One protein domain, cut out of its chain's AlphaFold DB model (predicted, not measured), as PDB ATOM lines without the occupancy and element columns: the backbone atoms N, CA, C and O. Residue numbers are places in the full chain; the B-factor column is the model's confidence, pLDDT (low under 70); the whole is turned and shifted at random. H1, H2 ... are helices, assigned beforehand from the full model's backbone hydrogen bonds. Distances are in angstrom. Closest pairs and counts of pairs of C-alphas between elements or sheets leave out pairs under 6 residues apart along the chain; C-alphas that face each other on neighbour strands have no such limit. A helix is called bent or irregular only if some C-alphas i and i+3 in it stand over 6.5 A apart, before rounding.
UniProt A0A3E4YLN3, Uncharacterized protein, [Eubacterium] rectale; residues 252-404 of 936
ATOM      1  N   LEU A 252     -12.986 -21.295  33.059       60.06
ATOM      2  CA  LEU A 252     -13.209 -22.722  33.302       60.06
ATOM      3  C   LEU A 252     -13.521 -23.464  31.993       60.06
ATOM      4  O   LEU A 252     -12.880 -24.469  31.673       60.06
ATOM      5  N   MET A 253     -14.461 -22.935  31.204       59.88
ATOM      6  CA  MET A 253     -14.862 -23.535  29.928       59.88
ATOM      7  C   MET A 253     -13.748 -23.416  28.876       59.88
ATOM      8  O   MET A 253     -13.472 -24.380  28.164       59.88
ATOM      9  N   ASN A 254     -13.027 -22.291  28.823       59.19
ATOM     10  CA  ASN A 254     -11.845 -22.166  27.968       59.19
ATOM     11  C   ASN A 254     -10.774 -23.204  28.343       59.19
ATOM     12  O   ASN A 254     -10.257 -23.884  27.464       59.19
ATOM     13  N   THR A 255     -10.486 -23.407  29.630       57.81
ATOM     14  CA  THR A 255      -9.449 -24.353  30.080       57.81
ATOM     15  C   THR A 255      -9.817 -25.817  29.796       57.81
ATOM     16  O   THR A 255      -8.948 -26.600  29.419       57.81
ATOM     17  N   TYR A 256     -11.094 -26.197  29.920       57.34
ATOM     18  CA  TYR A 256     -11.554 -27.566  29.637       57.34
ATOM     19  C   TYR A 256     -11.719 -27.882  28.138       57.34
ATOM     20  O   TYR A 256     -11.641 -29.053  27.759       57.34
ATOM     21  N   PHE A 257     -11.956 -26.874  27.286       57.22
ATOM     22  CA  PHE A 257     -12.313 -27.076  25.872       57.22
ATOM     23  C   PHE A 257     -11.366 -26.426  24.845       57.22
ATOM     24  O   PHE A 257     -11.581 -26.607  23.642       57.22
ATOM     25  N   ALA A 258     -10.318 -25.706  25.267       52.41
ATOM     26  CA  ALA A 258      -9.354 -25.074  24.363       52.41
ATOM     27  C   ALA A 258      -8.668 -26.099  23.445       52.41
ATOM     28  O   ALA A 258      -7.844 -26.911  23.860       52.41
ATOM     29  N   ASN A 259      -8.998 -26.022  22.157       53.84
ATOM     30  CA  ASN A 259      -8.482 -26.892  21.107       53.84
ATOM     31  C   ASN A 259      -7.605 -26.068  20.147       53.84
ATOM     32  O   ASN A 259      -7.977 -25.792  19.002       53.84
ATOM     33  N   ASP A 260      -6.435 -25.639  20.627       51.97
ATOM     34  CA  ASP A 260      -5.482 -24.848  19.841       51.97
ATOM     35  C   ASP A 260      -4.929 -25.652  18.652       51.97
ATOM     36  O   ASP A 260      -4.070 -26.519  18.799       51.97
ATOM     37  N   ASN A 261      -5.426 -25.350  17.445       61.38
ATOM     38  CA  ASN A 261      -4.897 -25.766  16.132       61.38
ATOM     39  C   ASN A 261      -4.511 -27.256  15.953       61.38
ATOM     40  O   ASN A 261      -3.779 -27.604  15.022       61.38
ATOM     41  N   LEU A 262      -5.058 -28.161  16.772       74.88
ATOM     42  CA  LEU A 262      -4.616 -29.558  16.875       74.88
ATOM     43  C   LEU A 262      -4.729 -30.333  15.548       74.88
ATOM     44  O   LEU A 262      -3.890 -31.181  15.249       74.88
ATOM     45  N   LYS A 263      -5.683 -29.956  14.686       77.88
ATOM     46  CA  LYS A 263      -5.889 -30.517  13.334       77.88
ATOM     47  C   LYS A 263      -4.711 -30.325  12.366       77.88
ATOM     48  O   LYS A 263      -4.663 -31.009  11.348       77.88
ATOM     49  N   ASN A 264      -3.783 -29.417  12.669       79.75
ATOM     50  CA  ASN A 264      -2.592 -29.144  11.858       79.75
ATOM     51  C   ASN A 264      -1.316 -29.804  12.417       79.75
ATOM     52  O   ASN A 264      -0.239 -29.592  11.869       79.75
ATOM     53  N   SER A 265      -1.412 -30.562  13.515       86.56
ATOM     54  CA  SER A 265      -0.255 -31.239  14.117       86.56
ATOM     55  C   SER A 265       0.073 -32.563  13.415       86.56
ATOM     56  O   SER A 265      -0.826 -33.279  12.972       86.56
ATOM     57  N   ASP A 266       1.365 -32.892  13.296       87.38
ATOM     58  CA  ASP A 266       1.807 -34.052  12.505       87.38
ATOM     59  C   ASP A 266       1.210 -35.377  13.005       87.38
ATOM     60  O   ASP A 266       0.845 -36.226  12.201       87.38
ATOM     61  N   ASP A 267       1.108 -35.571  14.323       91.12
ATOM     62  CA  ASP A 267       0.542 -36.776  14.937       91.12
ATOM     63  C   ASP A 267      -0.973 -36.875  14.729       91.12
ATOM     64  O   ASP A 267      -1.478 -37.978  14.519       91.12
ATOM     65  N   PHE A 268      -1.692 -35.748  14.677       91.62
ATOM     66  CA  PHE A 268      -3.085 -35.744  14.223       91.62
ATOM     67  C   PHE A 268      -3.196 -36.190  12.757       91.62
ATOM     68  O   PHE A 268      -4.016 -37.052  12.447       91.62
ATOM     69  N   LEU A 269      -2.361 -35.649  11.861       91.94
ATOM     70  CA  LEU A 269      -2.365 -36.020  10.438       91.94
ATOM     71  C   LEU A 269      -1.986 -37.497  10.235       91.94
ATOM     72  O   LEU A 269      -2.644 -38.209   9.478       91.94
ATOM     73  N   MET A 270      -0.980 -37.986  10.963       93.00
ATOM     74  CA  MET A 270      -0.577 -39.395  10.968       93.00
ATOM     75  C   MET A 270      -1.691 -40.313  11.483       93.00
ATOM     76  O   MET A 270      -1.922 -41.374  10.901       93.00
ATOM     77  N   ALA A 271      -2.396 -39.923  12.549       91.50
ATOM     78  CA  ALA A 271      -3.526 -40.687  13.068       91.50
ATOM     79  C   ALA A 271      -4.722 -40.674  12.105       91.50
ATOM     80  O   ALA A 271      -5.341 -41.712  11.891       91.50
ATOM     81  N   ASP A 272      -5.018 -39.539  11.472       92.44
ATOM     82  CA  ASP A 272      -6.066 -39.409  10.458       92.44
ATOM     83  C   ASP A 272      -5.789 -40.306   9.235       92.44
ATOM     84  O   ASP A 272      -6.680 -41.028   8.782       92.44
ATOM     85  N   GLU A 273      -4.549 -40.358   8.740       92.94
ATOM     86  CA  GLU A 273      -4.158 -41.313   7.693       92.94
ATOM     87  C   GLU A 273      -4.242 -42.774   8.162       92.94
ATOM     88  O   GLU A 273      -4.760 -43.629   7.433       92.94
ATOM     89  N   ALA A 274      -3.770 -43.078   9.375       93.00
ATOM     90  CA  ALA A 274      -3.797 -44.428   9.932       93.00
ATOM     91  C   ALA A 274      -5.236 -44.946  10.114       93.00
ATOM     92  O   ALA A 274      -5.557 -46.045   9.650       93.00
ATOM     93  N   PHE A 275      -6.136 -44.132  10.676       92.38
ATOM     94  CA  PHE A 275      -7.555 -44.464  10.800       92.38
ATOM     95  C   PHE A 275      -8.241 -44.602   9.440       92.38
ATOM     96  O   PHE A 275      -8.962 -45.576   9.232       92.38
ATOM     97  N   LYS A 276      -7.986 -43.708   8.472       91.56
ATOM     98  CA  LYS A 276      -8.510 -43.865   7.100       91.56
ATOM     99  C   LYS A 276      -8.073 -45.183   6.468       91.56
ATOM    100  O   LYS A 276      -8.881 -45.835   5.803       91.56
ATOM    101  N   LYS A 277      -6.821 -45.593   6.683       89.56
ATOM    102  CA  LYS A 277      -6.273 -46.851   6.163       89.56
ATOM    103  C   LYS A 277      -6.897 -48.082   6.832       89.56
ATOM    104  O   LYS A 277      -7.203 -49.042   6.130       89.56
ATOM    105  N   ALA A 278      -7.116 -48.047   8.147       85.75
ATOM    106  CA  ALA A 278      -7.728 -49.143   8.899       85.75
ATOM    107  C   ALA A 278      -9.254 -49.249   8.686       85.75
ATOM    108  O   ALA A 278      -9.797 -50.344   8.548       85.75
ATOM    109  N   ASN A 279      -9.962 -48.117   8.606       80.81
ATOM    110  CA  ASN A 279     -11.422 -48.043   8.696       80.81
ATOM    111  C   ASN A 279     -12.078 -47.463   7.427       80.81
ATOM    112  O   ASN A 279     -12.702 -46.401   7.438       80.81
ATOM    113  N   ARG A 280     -11.951 -48.182   6.301       78.75
ATOM    114  CA  ARG A 280     -12.683 -47.922   5.036       78.75
ATOM    115  C   ARG A 280     -12.633 -46.456   4.550       78.75
ATOM    116  O   ARG A 280     -13.624 -45.939   4.033       78.75
ATOM    117  N   GLY A 281     -11.496 -45.780   4.718       81.38
ATOM    118  CA  GLY A 281     -11.300 -44.390   4.300       81.38
ATOM    119  C   GLY A 281     -11.930 -43.338   5.221       81.38
ATOM    120  O   GLY A 281     -12.153 -42.214   4.772       81.38
ATOM    121  N   ARG A 282     -12.253 -43.670   6.480       83.50
ATOM    122  CA  ARG A 282     -12.885 -42.749   7.441       83.50
ATOM    123  C   ARG A 282     -12.159 -42.706   8.784       83.50
ATOM    124  O   ARG A 282     -11.922 -43.740   9.397       83.50
ATOM    125  N   SER A 283     -11.936 -41.493   9.274       87.75
ATOM    126  CA  SER A 283     -11.466 -41.228  10.638       87.75
ATOM    127  C   SER A 283     -12.633 -41.038  11.613       87.75
ATOM    128  O   SER A 283     -13.725 -40.638  11.184       87.75
ATOM    129  N   PRO A 284     -12.431 -41.281  12.923       87.62
ATOM    130  CA  PRO A 284     -13.360 -40.852  13.964       87.62
ATOM    131  C   PRO A 284     -13.685 -39.356  13.851       87.62
ATOM    132  O   PRO A 284     -12.804 -38.539  13.595       87.62
ATOM    133  N   ARG A 285     -14.949 -38.972  14.074       84.81
ATOM    134  CA  ARG A 285     -15.327 -37.545  14.131       84.81
ATOM    135  C   ARG A 285     -14.702 -36.828  15.329       84.81
ATOM    136  O   ARG A 285     -14.377 -35.657  15.203       84.81
ATOM    137  N   VAL A 286     -14.516 -37.562  16.426       85.12
ATOM    138  CA  VAL A 286     -13.894 -37.111  17.681       85.12
ATOM    139  C   VAL A 286     -12.380 -37.386  17.726       85.12
ATOM    140  O   VAL A 286     -11.795 -37.580  18.788       85.12
ATOM    141  N   LEU A 287     -11.726 -37.491  16.559       87.94
ATOM    142  CA  LEU A 287     -10.283 -37.743  16.492       87.94
ATOM    143  C   LEU A 287      -9.440 -36.665  17.214       87.94
ATOM    144  O   LEU A 287      -8.488 -37.060  17.883       87.94
ATOM    145  N   PRO A 288      -9.739 -35.347  17.131       85.50
ATOM    146  CA  PRO A 288      -8.990 -34.341  17.891       85.50
ATOM    147  C   PRO A 288      -9.013 -34.607  19.403       85.50
ATOM    148  O   PRO A 288      -7.970 -34.595  20.052       85.50
ATOM    149  N   GLU A 289     -10.192 -34.913  19.940       82.94
ATOM    150  CA  GLU A 289     -10.437 -35.185  21.353       82.94
ATOM    151  C   GLU A 289      -9.751 -36.487  21.794       82.94
ATOM    152  O   GLU A 289      -9.120 -36.520  22.848       82.94
ATOM    153  N   MET A 290      -9.790 -37.534  20.960       87.75
ATOM    154  CA  MET A 290      -9.048 -38.780  21.194       87.75
ATOM    155  C   MET A 290      -7.530 -38.544  21.247       87.75
ATOM    156  O   MET A 290      -6.872 -39.020  22.168       87.75
ATOM    157  N   ILE A 291      -6.955 -37.807  20.290       88.88
ATOM    158  CA  ILE A 291      -5.505 -37.542  20.256       88.88
ATOM    159  C   ILE A 291      -5.073 -36.698  21.458       88.88
ATOM    160  O   ILE A 291      -4.039 -36.982  22.062       88.88
ATOM    161  N   MET A 292      -5.879 -35.710  21.854       84.94
ATOM    162  CA  MET A 292      -5.612 -34.910  23.048       84.94
ATOM    163  C   MET A 292      -5.706 -35.740  24.338       84.94
ATOM    164  O   MET A 292      -4.845 -35.604  25.207       84.94
ATOM    165  N   ALA A 293      -6.670 -36.663  24.439       87.44
ATOM    166  CA  ALA A 293      -6.753 -37.610  25.551       87.44
ATOM    167  C   ALA A 293      -5.475 -38.459  25.669       87.44
ATOM    168  O   ALA A 293      -4.872 -38.526  26.741       87.44
ATOM    169  N   TRP A 294      -5.020 -39.064  24.565       90.12
ATOM    170  CA  TRP A 294      -3.825 -39.916  24.556       90.12
ATOM    171  C   TRP A 294      -2.535 -39.137  24.839       90.12
ATOM    172  O   TRP A 294      -1.681 -39.622  25.582       90.12
ATOM    173  N   ARG A 295      -2.403 -37.903  24.333       88.88
ATOM    174  CA  ARG A 295      -1.304 -36.994  24.711       88.88
ATOM    175  C   ARG A 295      -1.266 -36.743  26.220       88.88
ATOM    176  O   ARG A 295      -0.199 -36.843  26.822       88.88
ATOM    177  N   ASN A 296      -2.423 -36.474  26.828       86.00
ATOM    178  CA  ASN A 296      -2.537 -36.245  28.267       86.00
ATOM    179  C   ASN A 296      -2.183 -37.503  29.076       86.00
ATOM    180  O   ASN A 296      -1.432 -37.394  30.040       86.00
ATOM    181  N   TYR A 297      -2.641 -38.685  28.654       88.81
ATOM    182  CA  TYR A 297      -2.353 -39.977  29.297       88.81
ATOM    183  C   TYR A 297      -0.844 -40.309  29.313       88.81
ATOM    184  O   TYR A 297      -0.272 -40.653  30.355       88.81
ATOM    185  N   TYR A 298      -0.163 -40.125  28.177       89.25
ATOM    186  CA  TYR A 298       1.291 -40.308  28.068       89.25
ATOM    187  C   TYR A 298       2.114 -39.110  28.590       89.25
ATOM    188  O   TYR A 298       3.340 -39.183  28.611       89.25
ATOM    189  N   HIS A 299       1.468 -38.015  29.010       87.69
ATOM    190  CA  HIS A 299       2.090 -36.729  29.365       87.69
ATOM    191  C   HIS A 299       3.071 -36.205  28.292       87.69
ATOM    192  O   HIS A 299       4.157 -35.713  28.598       87.69
ATOM    193  N   THR A 300       2.688 -36.311  27.014       87.56
ATOM    194  CA  THR A 300       3.494 -35.880  25.860       87.56
ATOM    195  C   THR A 300       2.812 -34.765  25.072       87.56
ATOM    196  O   THR A 300       1.594 -34.733  24.927       87.56
ATOM    197  N   SER A 301       3.602 -33.865  24.484       84.25
ATOM    198  CA  SER A 301       3.098 -32.848  23.553       84.25
ATOM    199  C   SER A 301       2.754 -33.405  22.164       84.25
ATOM    200  O   SER A 301       2.067 -32.728  21.397       84.25
ATOM    201  N   LYS A 302       3.224 -34.615  21.826       89.38
ATOM    202  CA  LYS A 302       3.046 -35.255  20.515       89.38
ATOM    203  C   LYS A 302       3.149 -36.781  20.619       89.38
ATOM    204  O   LYS A 302       4.073 -37.284  21.255       89.38
ATOM    205  N   LEU A 303       2.248 -37.508  19.957       91.62
ATOM    206  CA  LEU A 303       2.296 -38.976  19.886       91.62
ATOM    207  C   LEU A 303       3.307 -39.473  18.838       91.62
ATOM    208  O   LEU A 303       3.508 -38.865  17.782       91.62
ATOM    209  N   THR A 304       3.932 -40.613  19.113       94.50
ATOM    210  CA  THR A 304       4.827 -41.322  18.194       94.50
ATOM    211  C   THR A 304       4.055 -42.204  17.210       94.50
ATOM    212  O   THR A 304       2.938 -42.652  17.468       94.50
ATOM    213  N   SER A 305       4.689 -42.562  16.089       91.12
ATOM    214  CA  SER A 305       4.120 -43.501  15.109       91.12
ATOM    215  C   SER A 305       3.775 -44.876  15.699       91.12
ATOM    216  O   SER A 305       2.949 -45.585  15.126       91.12
ATOM    217  N   LYS A 306       4.431 -45.279  16.801       93.38
ATOM    218  CA  LYS A 306       4.168 -46.555  17.477       93.38
ATOM    219  C   LYS A 306       2.876 -46.466  18.291       93.38
ATOM    220  O   LYS A 306       1.998 -47.293  18.077       93.38
ATOM    221  N   GLU A 307       2.748 -45.448  19.141       93.69
ATOM    222  CA  GLU A 307       1.548 -45.212  19.958       93.69
ATOM    223  C   GLU A 307       0.319 -44.996  19.067       93.69
ATOM    224  O   GLU A 307      -0.711 -45.622  19.281       93.69
ATOM    225  N   ILE A 308       0.435 -44.208  17.989       93.38
ATOM    226  CA  ILE A 308      -0.659 -44.030  17.014       93.38
ATOM    227  C   ILE A 308      -1.091 -45.372  16.408       93.38
ATOM    228  O   ILE A 308      -2.286 -45.612  16.247       93.38
ATOM    229  N   LYS A 309      -0.146 -46.260  16.067       91.50
ATOM    230  CA  LYS A 309      -0.477 -47.586  15.526       91.50
ATOM    231  C   LYS A 309      -1.215 -48.437  16.561       91.50
ATOM    232  O   LYS A 309      -2.220 -49.040  16.219       91.50
ATOM    233  N   GLU A 310      -0.733 -48.457  17.796       91.19
ATOM    234  CA  GLU A 310      -1.328 -49.185  18.922       91.19
ATOM    235  C   GLU A 310      -2.756 -48.694  19.224       91.19
ATOM    236  O   GLU A 310      -3.681 -49.498  19.328       91.19
ATOM    237  N   ILE A 311      -2.968 -47.373  19.204       91.75
ATOM    238  CA  ILE A 311      -4.292 -46.753  19.343       91.75
ATOM    239  C   ILE A 311      -5.239 -47.161  18.204       91.75
ATOM    240  O   ILE A 311      -6.416 -47.410  18.446       91.75
ATOM    241  N   VAL A 312      -4.750 -47.230  16.964       90.62
ATOM    242  CA  VAL A 312      -5.559 -47.608  15.792       90.62
ATOM    243  C   VAL A 312      -5.840 -49.114  15.742       90.62
ATOM    244  O   VAL A 312      -6.932 -49.499  15.331       90.62
ATOM    245  N   ASP A 313      -4.888 -49.952  16.158       90.12
ATOM    246  CA  ASP A 313      -5.012 -51.415  16.149       90.12
ATOM    247  C   ASP A 313      -6.042 -51.905  17.194       90.12
ATOM    248  O   ASP A 313      -6.803 -52.827  16.900       90.12
ATOM    249  N   ASN A 314      -6.126 -51.258  18.368       87.88
ATOM    250  CA  ASN A 314      -7.090 -51.593  19.434       87.88
ATOM    251  C   ASN A 314      -8.455 -50.881  19.292       87.88
ATOM    252  O   ASN A 314      -9.417 -51.210  19.989       87.88
ATOM    253  N   PHE A 315      -8.579 -49.913  18.380       88.19
ATOM    254  CA  PHE A 315      -9.797 -49.122  18.215       88.19
ATOM    255  C   PHE A 315     -10.978 -49.931  17.658       88.19
ATOM    256  O   PHE A 315     -10.912 -50.528  16.581       88.19
ATOM    257  N   THR A 316     -12.142 -49.808  18.308       87.00
ATOM    258  CA  THR A 316     -13.407 -50.365  17.808       87.00
ATOM    259  C   THR A 316     -14.480 -49.288  17.614       87.00
ATOM    260  O   THR A 316     -14.850 -48.545  18.524       87.00
ATOM    261  N   LEU A 317     -15.059 -49.234  16.405       86.38
ATOM    262  CA  LEU A 317     -16.159 -48.309  16.088       86.38
ATOM    263  C   LEU A 317     -17.416 -48.590  16.935       86.38
ATOM    264  O   LEU A 317     -18.183 -47.670  17.216       86.38
ATOM    265  N   ALA A 318     -17.610 -49.848  17.347       88.38
ATOM    266  CA  ALA A 318     -18.693 -50.263  18.232       88.38
ATOM    267  C   ALA A 318     -18.579 -49.577  19.603       88.38
ATOM    268  O   ALA A 318     -19.507 -48.865  19.989       88.38
ATOM    269  N   SER A 319     -17.422 -49.675  20.265       90.25
ATOM    270  CA  SER A 319     -17.152 -48.971  21.525       90.25
ATOM    271  C   SER A 319     -17.294 -47.458  21.376       90.25
ATOM    272  O   SER A 319     -18.039 -46.837  22.136       90.25
ATOM    273  N   LEU A 320     -16.687 -46.865  20.335       89.50
ATOM    274  CA  LEU A 320     -16.781 -45.422  20.089       89.50
ATOM    275  C   LEU A 320     -18.240 -44.943  19.980       89.50
ATOM    276  O   LEU A 320     -18.576 -43.875  20.489       89.50
ATOM    277  N   SER A 321     -19.113 -45.730  19.343       88.50
ATOM    278  CA  SER A 321     -20.527 -45.372  19.172       88.50
ATOM    279  C   SER A 321     -21.306 -45.262  20.489       88.50
ATOM    280  O   SER A 321     -22.269 -44.497  20.547       88.50
ATOM    281  N   GLN A 322     -20.874 -45.961  21.546       91.44
ATOM    282  CA  GLN A 322     -21.486 -45.875  22.875       91.44
ATOM    283  C   GLN A 322     -20.994 -44.653  23.657       91.44
ATOM    284  O   GLN A 322     -21.798 -43.964  24.291       91.44
ATOM    285  N   ILE A 323     -19.690 -44.362  23.587       90.88
ATOM    286  CA  ILE A 323     -19.041 -43.370  24.458       90.88
ATOM    287  C   ILE A 323     -18.992 -41.949  23.893       90.88
ATOM    288  O   ILE A 323     -19.062 -40.992  24.663       90.88
ATOM    289  N   ALA A 324     -18.917 -41.776  22.567       86.25
ATOM    290  CA  ALA A 324     -18.620 -40.475  21.951       86.25
ATOM    291  C   ALA A 324     -19.669 -39.386  22.238       86.25
ATOM    292  O   ALA A 324     -19.376 -38.200  22.112       86.25
ATOM    293  N   LYS A 325     -20.886 -39.769  22.646       83.69
ATOM    294  CA  LYS A 325     -21.918 -38.823  23.089       83.69
ATOM    295  C   LYS A 325     -21.513 -38.094  24.383       83.69
ATOM    296  O   LYS A 325     -21.681 -36.881  24.441       83.69
ATOM    297  N   TYR A 326     -20.935 -38.796  25.364       83.81
ATOM    298  CA  TYR A 326     -20.591 -38.237  26.683       83.81
ATOM    299  C   TYR A 326     -19.432 -37.233  26.630       83.81
ATOM    300  O   TYR A 326     -19.304 -36.392  27.515       83.81
ATOM    301  N   ASN A 327     -18.594 -37.316  25.591       77.81
ATOM    302  CA  ASN A 327     -17.440 -36.448  25.355       77.81
ATOM    303  C   ASN A 327     -16.428 -36.365  26.521       77.81
ATOM    304  O   ASN A 327     -15.723 -35.368  26.651       77.81
ATOM    305  N   ASN A 328     -16.334 -37.403  27.361       84.19
ATOM    306  CA  ASN A 328     -15.299 -37.499  28.391       84.19
ATOM    307  C   ASN A 328     -14.021 -38.147  27.798       84.19
ATOM    308  O   ASN A 328     -14.085 -39.305  27.368       84.19
ATOM    309  N   PRO A 329     -12.861 -37.454  27.810       84.94
ATOM    310  CA  PRO A 329     -11.577 -37.981  27.340       84.94
ATOM    311  C   PRO A 329     -11.145 -39.327  27.945       84.94
ATOM    312  O   PRO A 329     -10.533 -40.130  27.245       84.94
ATOM    313  N   ALA A 330     -11.485 -39.607  29.208       89.19
ATOM    314  CA  ALA A 330     -11.144 -40.853  29.900       89.19
ATOM    315  C   ALA A 330     -11.709 -42.095  29.189       89.19
ATOM    316  O   ALA A 330     -11.038 -43.121  29.076       89.19
ATOM    317  N   LEU A 331     -12.924 -41.984  28.640       91.81
ATOM    318  CA  LEU A 331     -13.577 -43.080  27.923       91.81
ATOM    319  C   LEU A 331     -12.832 -43.444  26.633       91.81
ATOM    320  O   LEU A 331     -12.824 -44.608  26.248       91.81
ATOM    321  N   TYR A 332     -12.192 -42.477  25.966       90.50
ATOM    322  CA  TYR A 332     -11.413 -42.737  24.749       90.50
ATOM    323  C   TYR A 332     -10.122 -43.516  25.026       90.50
ATOM    324  O   TYR A 332      -9.655 -44.220  24.133       90.50
ATOM    325  N   ILE A 333      -9.570 -43.406  26.239       91.38
ATOM    326  CA  ILE A 333      -8.446 -44.229  26.702       91.38
ATOM    327  C   ILE A 333      -8.948 -45.640  27.016       91.38
ATOM    328  O   ILE A 333      -8.491 -46.615  26.422       91.38
ATOM    329  N   LEU A 334      -9.973 -45.734  27.872       92.25
ATOM    330  CA  LEU A 334     -10.577 -47.008  28.270       92.25
ATOM    331  C   LEU A 334     -11.105 -47.826  27.086       92.25
ATOM    332  O   LEU A 334     -11.127 -49.044  27.172       92.25
ATOM    333  N   ALA A 335     -11.499 -47.202  25.971       91.44
ATOM    334  CA  ALA A 335     -12.042 -47.902  24.802       91.44
ATOM    335  C   ALA A 335     -11.047 -48.824  24.079       91.44
ATOM    336  O   ALA A 335     -11.477 -49.638  23.259       91.44
ATOM    337  N   ASN A 336      -9.748 -48.696  24.364       88.31
ATOM    338  CA  ASN A 336      -8.730 -49.632  23.889       88.31
ATOM    339  C   ASN A 336      -8.609 -50.869  24.794       88.31
ATOM    340  O   ASN A 336      -8.268 -51.940  24.302       88.31
ATOM    341  N   GLU A 337      -8.932 -50.727  26.081       87.75
ATOM    342  CA  GLU A 337      -8.849 -51.787  27.095       87.75
ATOM    343  C   GLU A 337     -10.180 -52.507  27.345       87.75
ATOM    344  O   GLU A 337     -10.206 -53.657  27.793       87.75
ATOM    345  N   LEU A 338     -11.292 -51.820  27.075       90.38
ATOM    346  CA  LEU A 338     -12.653 -52.216  27.407       90.38
ATOM    347  C   LEU A 338     -13.572 -52.088  26.185       90.38
ATOM    348  O   LEU A 338     -13.712 -51.021  25.580       90.38
ATOM    349  N   HIS A 339     -14.263 -53.175  25.845       89.88
ATOM    350  CA  HIS A 339     -15.232 -53.203  24.750       89.88
ATOM    351  C   HIS A 339     -16.574 -52.613  25.205       89.88
ATOM    352  O   HIS A 339     -17.471 -53.318  25.657       89.88
ATOM    353  N   PHE A 340     -16.736 -51.294  25.077       91.94
ATOM    354  CA  PHE A 340     -17.928 -50.572  25.544       91.94
ATOM    355  C   PHE A 340     -19.256 -51.019  24.908       91.94
ATOM    356  O   PHE A 340     -20.316 -50.673  25.418       91.94
ATOM    357  N   ASN A 341     -19.233 -51.788  23.818       89.81
ATOM    358  CA  ASN A 341     -20.427 -52.431  23.259       89.81
ATOM    359  C   ASN A 341     -20.923 -53.661  24.049       89.81
ATOM    360  O   ASN A 341     -22.021 -54.136  23.772       89.81
ATOM    361  N   GLU A 342     -20.126 -54.178  24.985       89.06
ATOM    362  CA  GLU A 342     -20.451 -55.294  25.890       89.06
ATOM    363  C   GLU A 342     -20.639 -54.828  27.348       89.06
ATOM    364  O   GLU A 342     -21.009 -55.618  28.210       89.06
ATOM    365  N   ILE A 343     -20.431 -53.536  27.626       91.50
ATOM    366  CA  ILE A 343     -20.532 -52.947  28.967       91.50
ATOM    367  C   ILE A 343     -21.948 -52.393  29.221       91.50
ATOM    368  O   ILE A 343     -22.485 -51.693  28.355       91.50
ATOM    369  N   PRO A 344     -22.551 -52.637  30.404       91.44
ATOM    370  CA  PRO A 344     -23.819 -52.025  30.805       91.44
ATOM    371  C   PRO A 344     -23.802 -50.498  30.678       91.44
ATOM    372  O   PRO A 344     -22.856 -49.836  31.105       91.44
ATOM    373  N   LYS A 345     -24.877 -49.915  30.131       90.62
ATOM    374  CA  LYS A 345     -25.002 -48.462  29.901       90.62
ATOM    375  C   LYS A 345     -24.708 -47.659  31.173       90.62
ATOM    376  O   LYS A 345     -24.065 -46.615  31.115       90.62
ATOM    377  N   GLU A 346     -25.171 -48.165  32.306       89.56
ATOM    378  CA  GLU A 346     -25.041 -47.570  33.628       89.56
ATOM    379  C   GLU A 346     -23.571 -47.491  34.067       89.56
ATOM    380  O   GLU A 346     -23.179 -46.503  34.681       89.56
ATOM    381  N   HIS A 347     -22.728 -48.468  33.707       93.44
ATOM    382  CA  HIS A 347     -21.282 -48.409  33.960       93.44
ATOM    383  C   HIS A 347     -20.586 -47.379  33.080       93.44
ATOM    384  O   HIS A 347     -19.700 -46.677  33.556       93.44
ATOM    385  N   ILE A 348     -21.024 -47.218  31.827       92.69
ATOM    386  CA  ILE A 348     -20.520 -46.143  30.959       92.69
ATOM    387  C   ILE A 348     -20.842 -44.771  31.568       92.69
ATOM    388  O   ILE A 348     -20.005 -43.875  31.532       92.69
ATOM    389  N   GLU A 349     -22.021 -44.614  32.178       90.25
ATOM    390  CA  GLU A 349     -22.434 -43.381  32.866       90.25
ATOM    391  C   GLU A 349     -21.637 -43.128  34.155       90.25
ATOM    392  O   GLU A 349     -21.248 -41.984  34.408       90.25
ATOM    393  N   VAL A 350     -21.298 -44.179  34.913       90.94
ATOM    394  CA  VAL A 350     -20.341 -44.096  36.033       90.94
ATOM    395  C   VAL A 350     -18.967 -43.640  35.536       90.94
ATOM    396  O   VAL A 350     -18.458 -42.624  36.001       90.94
ATOM    397  N   PHE A 351     -18.378 -44.328  34.554       92.44
ATOM    398  CA  PHE A 351     -17.063 -43.966  34.022       92.44
ATOM    399  C   PHE A 351     -17.036 -42.547  33.440       92.44
ATOM    400  O   PHE A 351     -16.063 -41.823  33.633       92.44
ATOM    401  N   ALA A 352     -18.118 -42.122  32.781       89.31
ATOM    402  CA  ALA A 352     -18.253 -40.772  32.248       89.31
ATOM    403  C   ALA A 352     -18.287 -39.697  33.348       89.31
ATOM    404  O   ALA A 352     -17.778 -38.603  33.116       89.31
ATOM    405  N   SER A 353     -18.876 -39.990  34.512       87.50
ATOM    406  CA  SER A 353     -19.059 -39.015  35.599       87.50
ATOM    407  C   SER A 353     -17.866 -38.970  36.567       87.50
ATOM    408  O   SER A 353     -17.508 -37.902  37.061       87.50
ATOM    409  N   TYR A 354     -17.216 -40.108  36.829       85.94
ATOM    410  CA  TYR A 354     -16.174 -40.209  37.861       85.94
ATOM    411  C   TYR A 354     -14.734 -40.130  37.341       85.94
ATOM    412  O   TYR A 354     -13.857 -39.743  38.104       85.94
ATOM    413  N   LEU A 355     -14.453 -40.481  36.079       88.00
ATOM    414  CA  LEU A 355     -13.066 -40.636  35.617       88.00
ATOM    415  C   LEU A 355     -12.539 -39.453  34.804       88.00
ATOM    416  O   LEU A 355     -13.172 -38.993  33.853       88.00
ATOM    417  N   THR A 356     -11.309 -39.042  35.107       84.38
ATOM    418  CA  THR A 356     -10.444 -38.252  34.223       84.38
ATOM    419  C   THR A 356      -9.388 -39.130  33.544       84.38
ATOM    420  O   THR A 356      -9.210 -40.302  33.868       84.38
ATOM    421  N   VAL A 357      -8.630 -38.552  32.607       83.25
ATOM    422  CA  VAL A 357      -7.488 -39.229  31.965       83.25
ATOM    423  C   VAL A 357      -6.417 -39.649  32.983       83.25
ATOM    424  O   VAL A 357      -5.824 -40.718  32.842       83.25
ATOM    425  N   ASN A 358      -6.196 -38.841  34.026       82.88
ATOM    426  CA  ASN A 358      -5.236 -39.157  35.086       82.88
ATOM    427  C   ASN A 358      -5.730 -40.323  35.957       82.88
ATOM    428  O   ASN A 358      -4.931 -41.164  36.367       82.88
ATOM    429  N   ASP A 359      -7.045 -40.417  36.187       86.25
ATOM    430  CA  ASP A 359      -7.640 -41.525  36.941       86.25
ATOM    431  C   ASP A 359      -7.497 -42.854  36.213       86.25
ATOM    432  O   ASP A 359      -7.146 -43.838  36.850       86.25
ATOM    433  N   VAL A 360      -7.707 -42.888  34.891       89.50
ATOM    434  CA  VAL A 360      -7.560 -44.122  34.094       89.50
ATOM    435  C   VAL A 360      -6.164 -44.719  34.256       89.50
ATOM    436  O   VAL A 360      -6.040 -45.907  34.538       89.50
ATOM    437  N   LYS A 361      -5.123 -43.889  34.170       86.81
ATOM    438  CA  LYS A 361      -3.733 -44.317  34.359       86.81
ATOM    439  C   LYS A 361      -3.466 -44.838  35.774       86.81
ATOM    440  O   LYS A 361      -2.903 -45.914  35.942       86.81
ATOM    441  N   ARG A 362      -3.935 -44.112  36.793       88.75
ATOM    442  CA  ARG A 362      -3.840 -44.516  38.207       88.75
ATOM    443  C   ARG A 362      -4.590 -45.824  38.491       88.75
ATOM    444  O   ARG A 362      -4.138 -46.629  39.295       88.75
ATOM    445  N   LEU A 363      -5.737 -46.037  37.847       91.50
ATOM    446  CA  LEU A 363      -6.537 -47.259  37.939       91.50
ATOM    447  C   LEU A 363      -5.823 -48.446  37.280       91.50
ATOM    448  O   LEU A 363      -5.767 -49.526  37.862       91.50
ATOM    449  N   GLU A 364      -5.237 -48.239  36.102       90.19
ATOM    450  CA  GLU A 364      -4.442 -49.232  35.376       90.19
ATOM    451  C   GLU A 364      -3.197 -49.663  36.169       90.19
ATOM    452  O   GLU A 364      -3.003 -50.855  36.395       90.19
ATOM    453  N   GLU A 365      -2.424 -48.711  36.709       90.81
ATOM    454  CA  GLU A 365      -1.287 -48.976  37.613       90.81
ATOM    455  C   GLU A 365      -1.705 -49.768  38.870       90.81
ATOM    456  O   GLU A 365      -0.925 -50.558  39.408       90.81
ATOM    457  N   LYS A 366      -2.956 -49.601  39.319       93.31
ATOM    458  CA  LYS A 366      -3.558 -50.342  40.437       93.31
ATOM    459  C   LYS A 366      -4.236 -51.661  40.024       93.31
ATOM    460  O   LYS A 366      -4.783 -52.324  40.897       93.31
ATOM    461  N   GLY A 367      -4.205 -52.074  38.754       94.31
ATOM    462  CA  GLY A 367      -4.785 -53.344  38.279       94.31
ATOM    463  C   GLY A 367      -6.299 -53.332  38.016       94.31
ATOM    464  O   GLY A 367      -6.892 -54.380  37.761       94.31
ATOM    465  N   PHE A 368      -6.945 -52.161  38.041       94.50
ATOM    466  CA  PHE A 368      -8.403 -52.024  37.913       94.50
ATOM    467  C   PHE A 368      -8.976 -52.640  36.631       94.50
ATOM    468  O   PHE A 368     -10.075 -53.184  36.654       94.50
ATOM    469  N   ILE A 369      -8.259 -52.534  35.508       92.50
ATOM    470  CA  ILE A 369      -8.754 -52.951  34.190       92.50
ATOM    471  C   ILE A 369      -9.068 -54.453  34.162       92.50
ATOM    472  O   ILE A 369     -10.143 -54.849  33.710       92.50
ATOM    473  N   ASP A 370      -8.164 -55.284  34.679       93.25
ATOM    474  CA  ASP A 370      -8.345 -56.738  34.698       93.25
ATOM    475  C   ASP A 370      -9.311 -57.174  35.806       93.25
ATOM    476  O   ASP A 370     -10.155 -58.041  35.578       93.25
ATOM    477  N   TRP A 371      -9.281 -56.498  36.959       94.94
ATOM    478  CA  TRP A 371     -10.289 -56.671  38.008       94.94
ATOM    479  C   TRP A 371     -11.712 -56.369  37.516       94.94
ATOM    480  O   TRP A 371     -12.643 -57.123  37.799       94.94
ATOM    481  N   TYR A 372     -11.895 -55.295  36.744       94.38
ATOM    482  CA  TYR A 372     -13.194 -54.923  36.192       94.38
ATOM    483  C   TYR A 372     -13.667 -55.929  35.140       94.38
ATOM    484  O   TYR A 372     -14.848 -56.255  35.119       94.38
ATOM    485  N   LYS A 373     -12.770 -56.483  34.310       91.12
ATOM    486  CA  LYS A 373     -13.114 -57.573  33.376       91.12
ATOM    487  C   LYS A 373     -13.638 -58.811  34.130       91.12
ATOM    488  O   LYS A 373     -14.624 -59.403  33.695       91.12
ATOM    489  N   ASP A 374     -13.047 -59.146  35.277       89.50
ATOM    490  CA  ASP A 374     -13.500 -60.219  36.185       89.50
ATOM    491  C   ASP A 374     -14.830 -59.885  36.903       89.50
ATOM    492  O   ASP A 374     -15.666 -60.760  37.108       89.50
ATOM    493  N   ASN A 375     -15.077 -58.606  37.217       87.75
ATOM    494  CA  ASN A 375     -16.217 -58.152  38.031       87.75
ATOM    495  C   ASN A 375     -17.326 -57.415  37.250       87.75
ATOM    496  O   ASN A 375     -18.221 -56.850  37.874       87.75
ATOM    497  N   HIS A 376     -17.312 -57.405  35.912       84.44
ATOM    498  CA  HIS A 376     -18.170 -56.544  35.074       84.44
ATOM    499  C   HIS A 376     -19.692 -56.738  35.252       84.44
ATOM    500  O   HIS A 376     -20.468 -55.883  34.831       84.44
ATOM    501  N   GLU A 377     -20.140 -57.823  35.890       83.69
ATOM    502  CA  GLU A 377     -21.543 -58.041  36.279       83.69
ATOM    503  C   GLU A 377     -21.972 -57.243  37.535       83.69
ATOM    504  O   GLU A 377     -23.145 -57.272  37.917       83.69
ATOM    505  N   LEU A 378     -21.055 -56.522  38.200       85.88
ATOM    506  CA  LEU A 378     -21.359 -55.749  39.408       85.88
ATOM    507  C   LEU A 378     -22.441 -54.684  39.167       85.88
ATOM    508  O   LEU A 378     -22.485 -54.018  38.136       85.88
ATOM    509  N   GLY A 379     -23.298 -54.437  40.160       84.00
ATOM    510  CA  GLY A 379     -24.257 -53.330  40.083       84.00
ATOM    511  C   GLY A 379     -23.549 -51.971  39.984       84.00
ATOM    512  O   GLY A 379     -22.559 -51.722  40.667       84.00
ATOM    513  N   ALA A 380     -24.058 -51.063  39.155       83.50
ATOM    514  CA  ALA A 380     -23.365 -49.810  38.843       83.50
ATOM    515  C   ALA A 380     -23.143 -48.862  40.047       83.50
ATOM    516  O   ALA A 380     -22.179 -48.101  40.052       83.50
ATOM    517  N   SER A 381     -23.942 -48.969  41.116       76.50
ATOM    518  CA  SER A 381     -23.676 -48.286  42.392       76.50
ATOM    519  C   SER A 381     -22.396 -48.769  43.083       76.50
ATOM    520  O   SER A 381     -21.678 -47.976  43.677       76.50
ATOM    521  N   TYR A 382     -22.077 -50.064  42.992       79.69
ATOM    522  CA  TYR A 382     -20.832 -50.607  43.538       79.69
ATOM    523  C   TYR A 382     -19.623 -50.086  42.778       79.69
ATOM    524  O   TYR A 382     -18.610 -49.762  43.391       79.69
ATOM    525  N   LEU A 383     -19.743 -49.982  41.452       88.19
ATOM    526  CA  LEU A 383     -18.700 -49.420  40.608       88.19
ATOM    527  C   LEU A 383     -18.406 -47.967  41.003       88.19
ATOM    528  O   LEU A 383     -17.241 -47.632  41.193       88.19
ATOM    529  N   SER A 384     -19.428 -47.125  41.205       84.19
ATOM    530  CA  SER A 384     -19.200 -45.734  41.626       84.19
ATOM    531  C   SER A 384     -18.560 -45.634  43.012       84.19
ATOM    532  O   SER A 384     -17.545 -44.957  43.139       84.19
ATOM    533  N   SER A 385     -19.040 -46.373  44.019       77.38
ATOM    534  CA  SER A 385     -18.403 -46.390  45.350       77.38
ATOM    535  C   SER A 385     -16.971 -46.947  45.339       77.38
ATOM    536  O   SER A 385     -16.124 -46.496  46.104       77.38
ATOM    537  N   THR A 386     -16.672 -47.892  44.445       85.12
ATOM    538  CA  THR A 386     -15.315 -48.435  44.264       85.12
ATOM    539  C   THR A 386     -14.366 -47.395  43.670       85.12
ATOM    540  O   THR A 386     -13.217 -47.293  44.097       85.12
ATOM    541  N   LEU A 387     -14.841 -46.607  42.701       86.19
ATOM    542  CA  LEU A 387     -14.062 -45.531  42.086       86.19
ATOM    543  C   LEU A 387     -13.896 -44.332  43.028       86.19
ATOM    544  O   LEU A 387     -12.814 -43.762  43.076       86.19
ATOM    545  N   GLU A 388     -14.900 -44.000  43.843       78.12
ATOM    546  CA  GLU A 388     -14.771 -43.017  44.934       78.12
ATOM    547  C   GLU A 388     -13.702 -43.435  45.953       78.12
ATOM    548  O   GLU A 388     -12.911 -42.613  46.411       78.12
ATOM    549  N   ALA A 389     -13.629 -44.730  46.269       75.81
ATOM    550  CA  ALA A 389     -12.635 -45.292  47.176       75.81
ATOM    551  C   ALA A 389     -11.249 -45.523  46.537       75.81
ATOM    552  O   ALA A 389     -10.354 -46.020  47.227       75.81
ATOM    553  N   VAL A 390     -11.023 -45.171  45.258       81.00
ATOM    554  CA  VAL A 390      -9.787 -45.508  44.519       81.00
ATOM    555  C   VAL A 390      -8.513 -45.038  45.216       81.00
ATOM    556  O   VAL A 390      -7.494 -45.724  45.154       81.00
ATOM    557  N   ASP A 391      -8.547 -43.897  45.903       76.06
ATOM    558  CA  ASP A 391      -7.390 -43.374  46.631       76.06
ATOM    559  C   ASP A 391      -7.009 -44.244  47.833       76.06
ATOM    560  O   ASP A 391      -5.824 -44.467  48.082       76.06
ATOM    561  N   ASN A 392      -8.001 -44.844  48.490       72.62
ATOM    562  CA  ASN A 392      -7.811 -45.757  49.614       72.62
ATOM    563  C   ASN A 392      -7.437 -47.185  49.165       72.62
ATOM    564  O   ASN A 392      -6.902 -47.960  49.958       72.62
ATOM    565  N   ILE A 393      -7.688 -47.555  47.904       81.69
ATOM    566  CA  ILE A 393      -7.390 -48.887  47.358       81.69
ATOM    567  C   ILE A 393      -5.939 -48.953  46.861       81.69
ATOM    568  O   ILE A 393      -5.611 -48.376  45.832       81.69
ATOM    569  N   ASP A 394      -5.052 -49.675  47.561       83.62
ATOM    570  CA  ASP A 394      -3.659 -49.872  47.102       83.62
ATOM    571  C   ASP A 394      -3.569 -50.607  45.742       83.62
ATOM    572  O   ASP A 394      -2.740 -50.255  44.908       83.62
ATOM    573  N   HIS A 395      -4.397 -51.642  45.538       90.06
ATOM    574  CA  HIS A 395      -4.427 -52.510  44.352       90.06
ATOM    575  C   HIS A 395      -5.798 -53.203  44.236       90.06
ATOM    576  O   HIS A 395      -6.453 -53.436  45.256       90.06
ATOM    577  N   PHE A 396      -6.213 -53.532  43.014       91.06
ATOM    578  CA  PHE A 396      -7.459 -54.226  42.683       91.06
ATOM    579  C   PHE A 396      -7.194 -55.723  42.447       91.06
ATOM    580  O   PHE A 396      -6.932 -56.151  41.324       91.06
ATOM    581  N   ASP A 397      -7.242 -56.529  43.510       88.69
ATOM    582  CA  ASP A 397      -6.986 -57.973  43.411       88.69
ATOM    583  C   ASP A 397      -8.131 -58.712  42.684       88.69
ATOM    584  O   ASP A 397      -9.279 -58.694  43.132       88.69
ATOM    585  N   ILE A 398      -7.813 -59.416  41.590       88.56
ATOM    586  CA  ILE A 398      -8.748 -60.293  40.856       88.56
ATOM    587  C   ILE A 398      -9.362 -61.337  41.809       88.56
ATOM    588  O   ILE A 398      -8.669 -61.899  42.659       88.56
ATOM    589  N   GLY A 399     -10.664 -61.607  41.670       83.56
ATOM    590  CA  GLY A 399     -11.417 -62.499  42.554       83.56
ATOM    591  C   GLY A 399     -11.910 -61.880  43.871       83.56
ATOM    592  O   GLY A 399     -12.638 -62.558  44.598       83.56
ATOM    593  N   LYS A 400     -11.573 -60.618  44.188       86.00
ATOM    594  CA  LYS A 400     -12.235 -59.852  45.262       86.00
ATOM    595  C   LYS A 400     -13.392 -59.024  44.720       86.00
ATOM    596  O   LYS A 400     -13.267 -58.402  43.670       86.00
ATOM    597  N   THR A 401     -14.485 -58.930  45.471       85.44
ATOM    598  CA  THR A 401     -15.596 -58.033  45.126       85.44
ATOM    599  C   THR A 401     -15.291 -56.578  45.498       85.44
ATOM    600  O   THR A 401     -14.450 -56.290  46.352       85.44
ATOM    601  N   ALA A 402     -16.047 -55.648  44.907       78.81
ATOM    602  CA  ALA A 402     -16.025 -54.220  45.235       78.81
ATOM    603  C   ALA A 402     -16.092 -53.948  46.753       78.81
ATOM    604  O   ALA A 402     -15.301 -53.179  47.295       78.81
ATOM    605  N   GLN A 403     -17.012 -54.621  47.450       75.62
ATOM    606  CA  GLN A 403     -17.210 -54.456  48.891       75.62
ATOM    607  C   GLN A 403     -16.018 -54.979  49.697       75.62
ATOM    608  O   GLN A 403     -15.604 -54.326  50.649       75.62
ATOM    609  N   GLN A 404     -15.427 -56.113  49.301       80.25
ATOM    610  CA  GLN A 404     -14.238 -56.655  49.966       80.25
ATOM    611  C   GLN A 404     -13.059 -55.683  49.869       80.25
ATOM    612  O   GLN A 404     -12.393 -55.440  50.872       80.25
TER     613      GLN A 404
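What this domain is: This is residues 252 to 404 of the 936 residues of an uncharacterized protein of [Eubacterium] rectale (UniProt A0A3E4YLN3). Short helices, mostly crossing one another, are stacked along one axis, with H6 in the middle and H3, H5, H7 and H8 packed round it. H2 and H4 pack together toward one end, H9, H10 and residues 392 to 404 lie toward the other, and H1 is off to one side, touching no helix. The printed part has 153 residues with ten named helices, H1 to H10 in chain order, and no named strand: all helix. It is compact, with a radius of gyration of the C-alphas of 16.0 A, and spans 48 by 35 by 26 A.

How they stand to each other: Start at the longest helix by residues, H2, residues 266 to 278, with 13 residues. It touches H4, residues 305 to 314, closest at the C-alphas of Ala 271 and Ile 308, 5.9 A, at a tilt of 37 degrees, only just steep. Residues 268 to 272 of H2 alone touch H3, residues 287 to 297, closest at the C-alphas of Phe 268 and Ile 291, 6.7 A. Look next at the hub, H6, residues 329 to 337. H3 touches it about perpendicular, at 83 degrees, closest at the C-alphas of Ala 293 and Pro 329, 5.2 A. H4 and H6 only just touch, with 3 pairs of C-alphas within 8 A, only at their ends; the closest C-alphas are those of Asn 314 and Asn 336, 5.1 A. H5, residues 317 to 323, forms a helical hairpin with H6, closest at the C-alphas of Ser 319 and Ala 335, 6.2 A. H8, residues 357 to 365, touches H6 at the C-alphas of Ala 330 and Val 357, 4.5 A. H7, residues 345 to 354, touches H6 at the C-alphas of Leu 331 and Ala 352, 6.8 A. H7 also touches H10, residues 380 to 391, at a shallow tilt of 26 degrees, the same way, closest at the C-alphas of His 347 and Ala 380, 5.5 A. H9, residues 368 to 375, is close to H8 but not clearly touching, the C-alphas of Leu 363 and Ile 369 being 7.2 A apart. Every O i to N i+4 pair is within hydrogen-bond range in H2, H3, H4, H7, H9 and H1, residues 252 to 257; the others have 2 of 3 in H5, 2 of 5 in H6, with 5 of 6 O i to N i+3 pairs, 4 of 5 in H8 and 7 of 8 in H10.

Where its parts are: Find C-alpha 266 at (1.807, -34.052, 12.505); from there H2 runs 18.2 A to C-alpha 278. H3 spans 15.2 A, and H6 14.1 A from C-alpha 329 at (-11.577, -37.981, 27.340). H10 runs 18.9 A to C-alpha 391 at (-7.390, -43.374, 46.631) and is irregular: C-alphas 388 and 391 are 7.6 A apart.

The domain as a whole: The two C-alphas farthest apart are those of Asn 264 and Gln 404, 48.4 A. The printed part has no cut, and no link between helices is long. Look for low confidence at residues 252 to 261, under 70; the mean pLDDT of the printed part is 85.5.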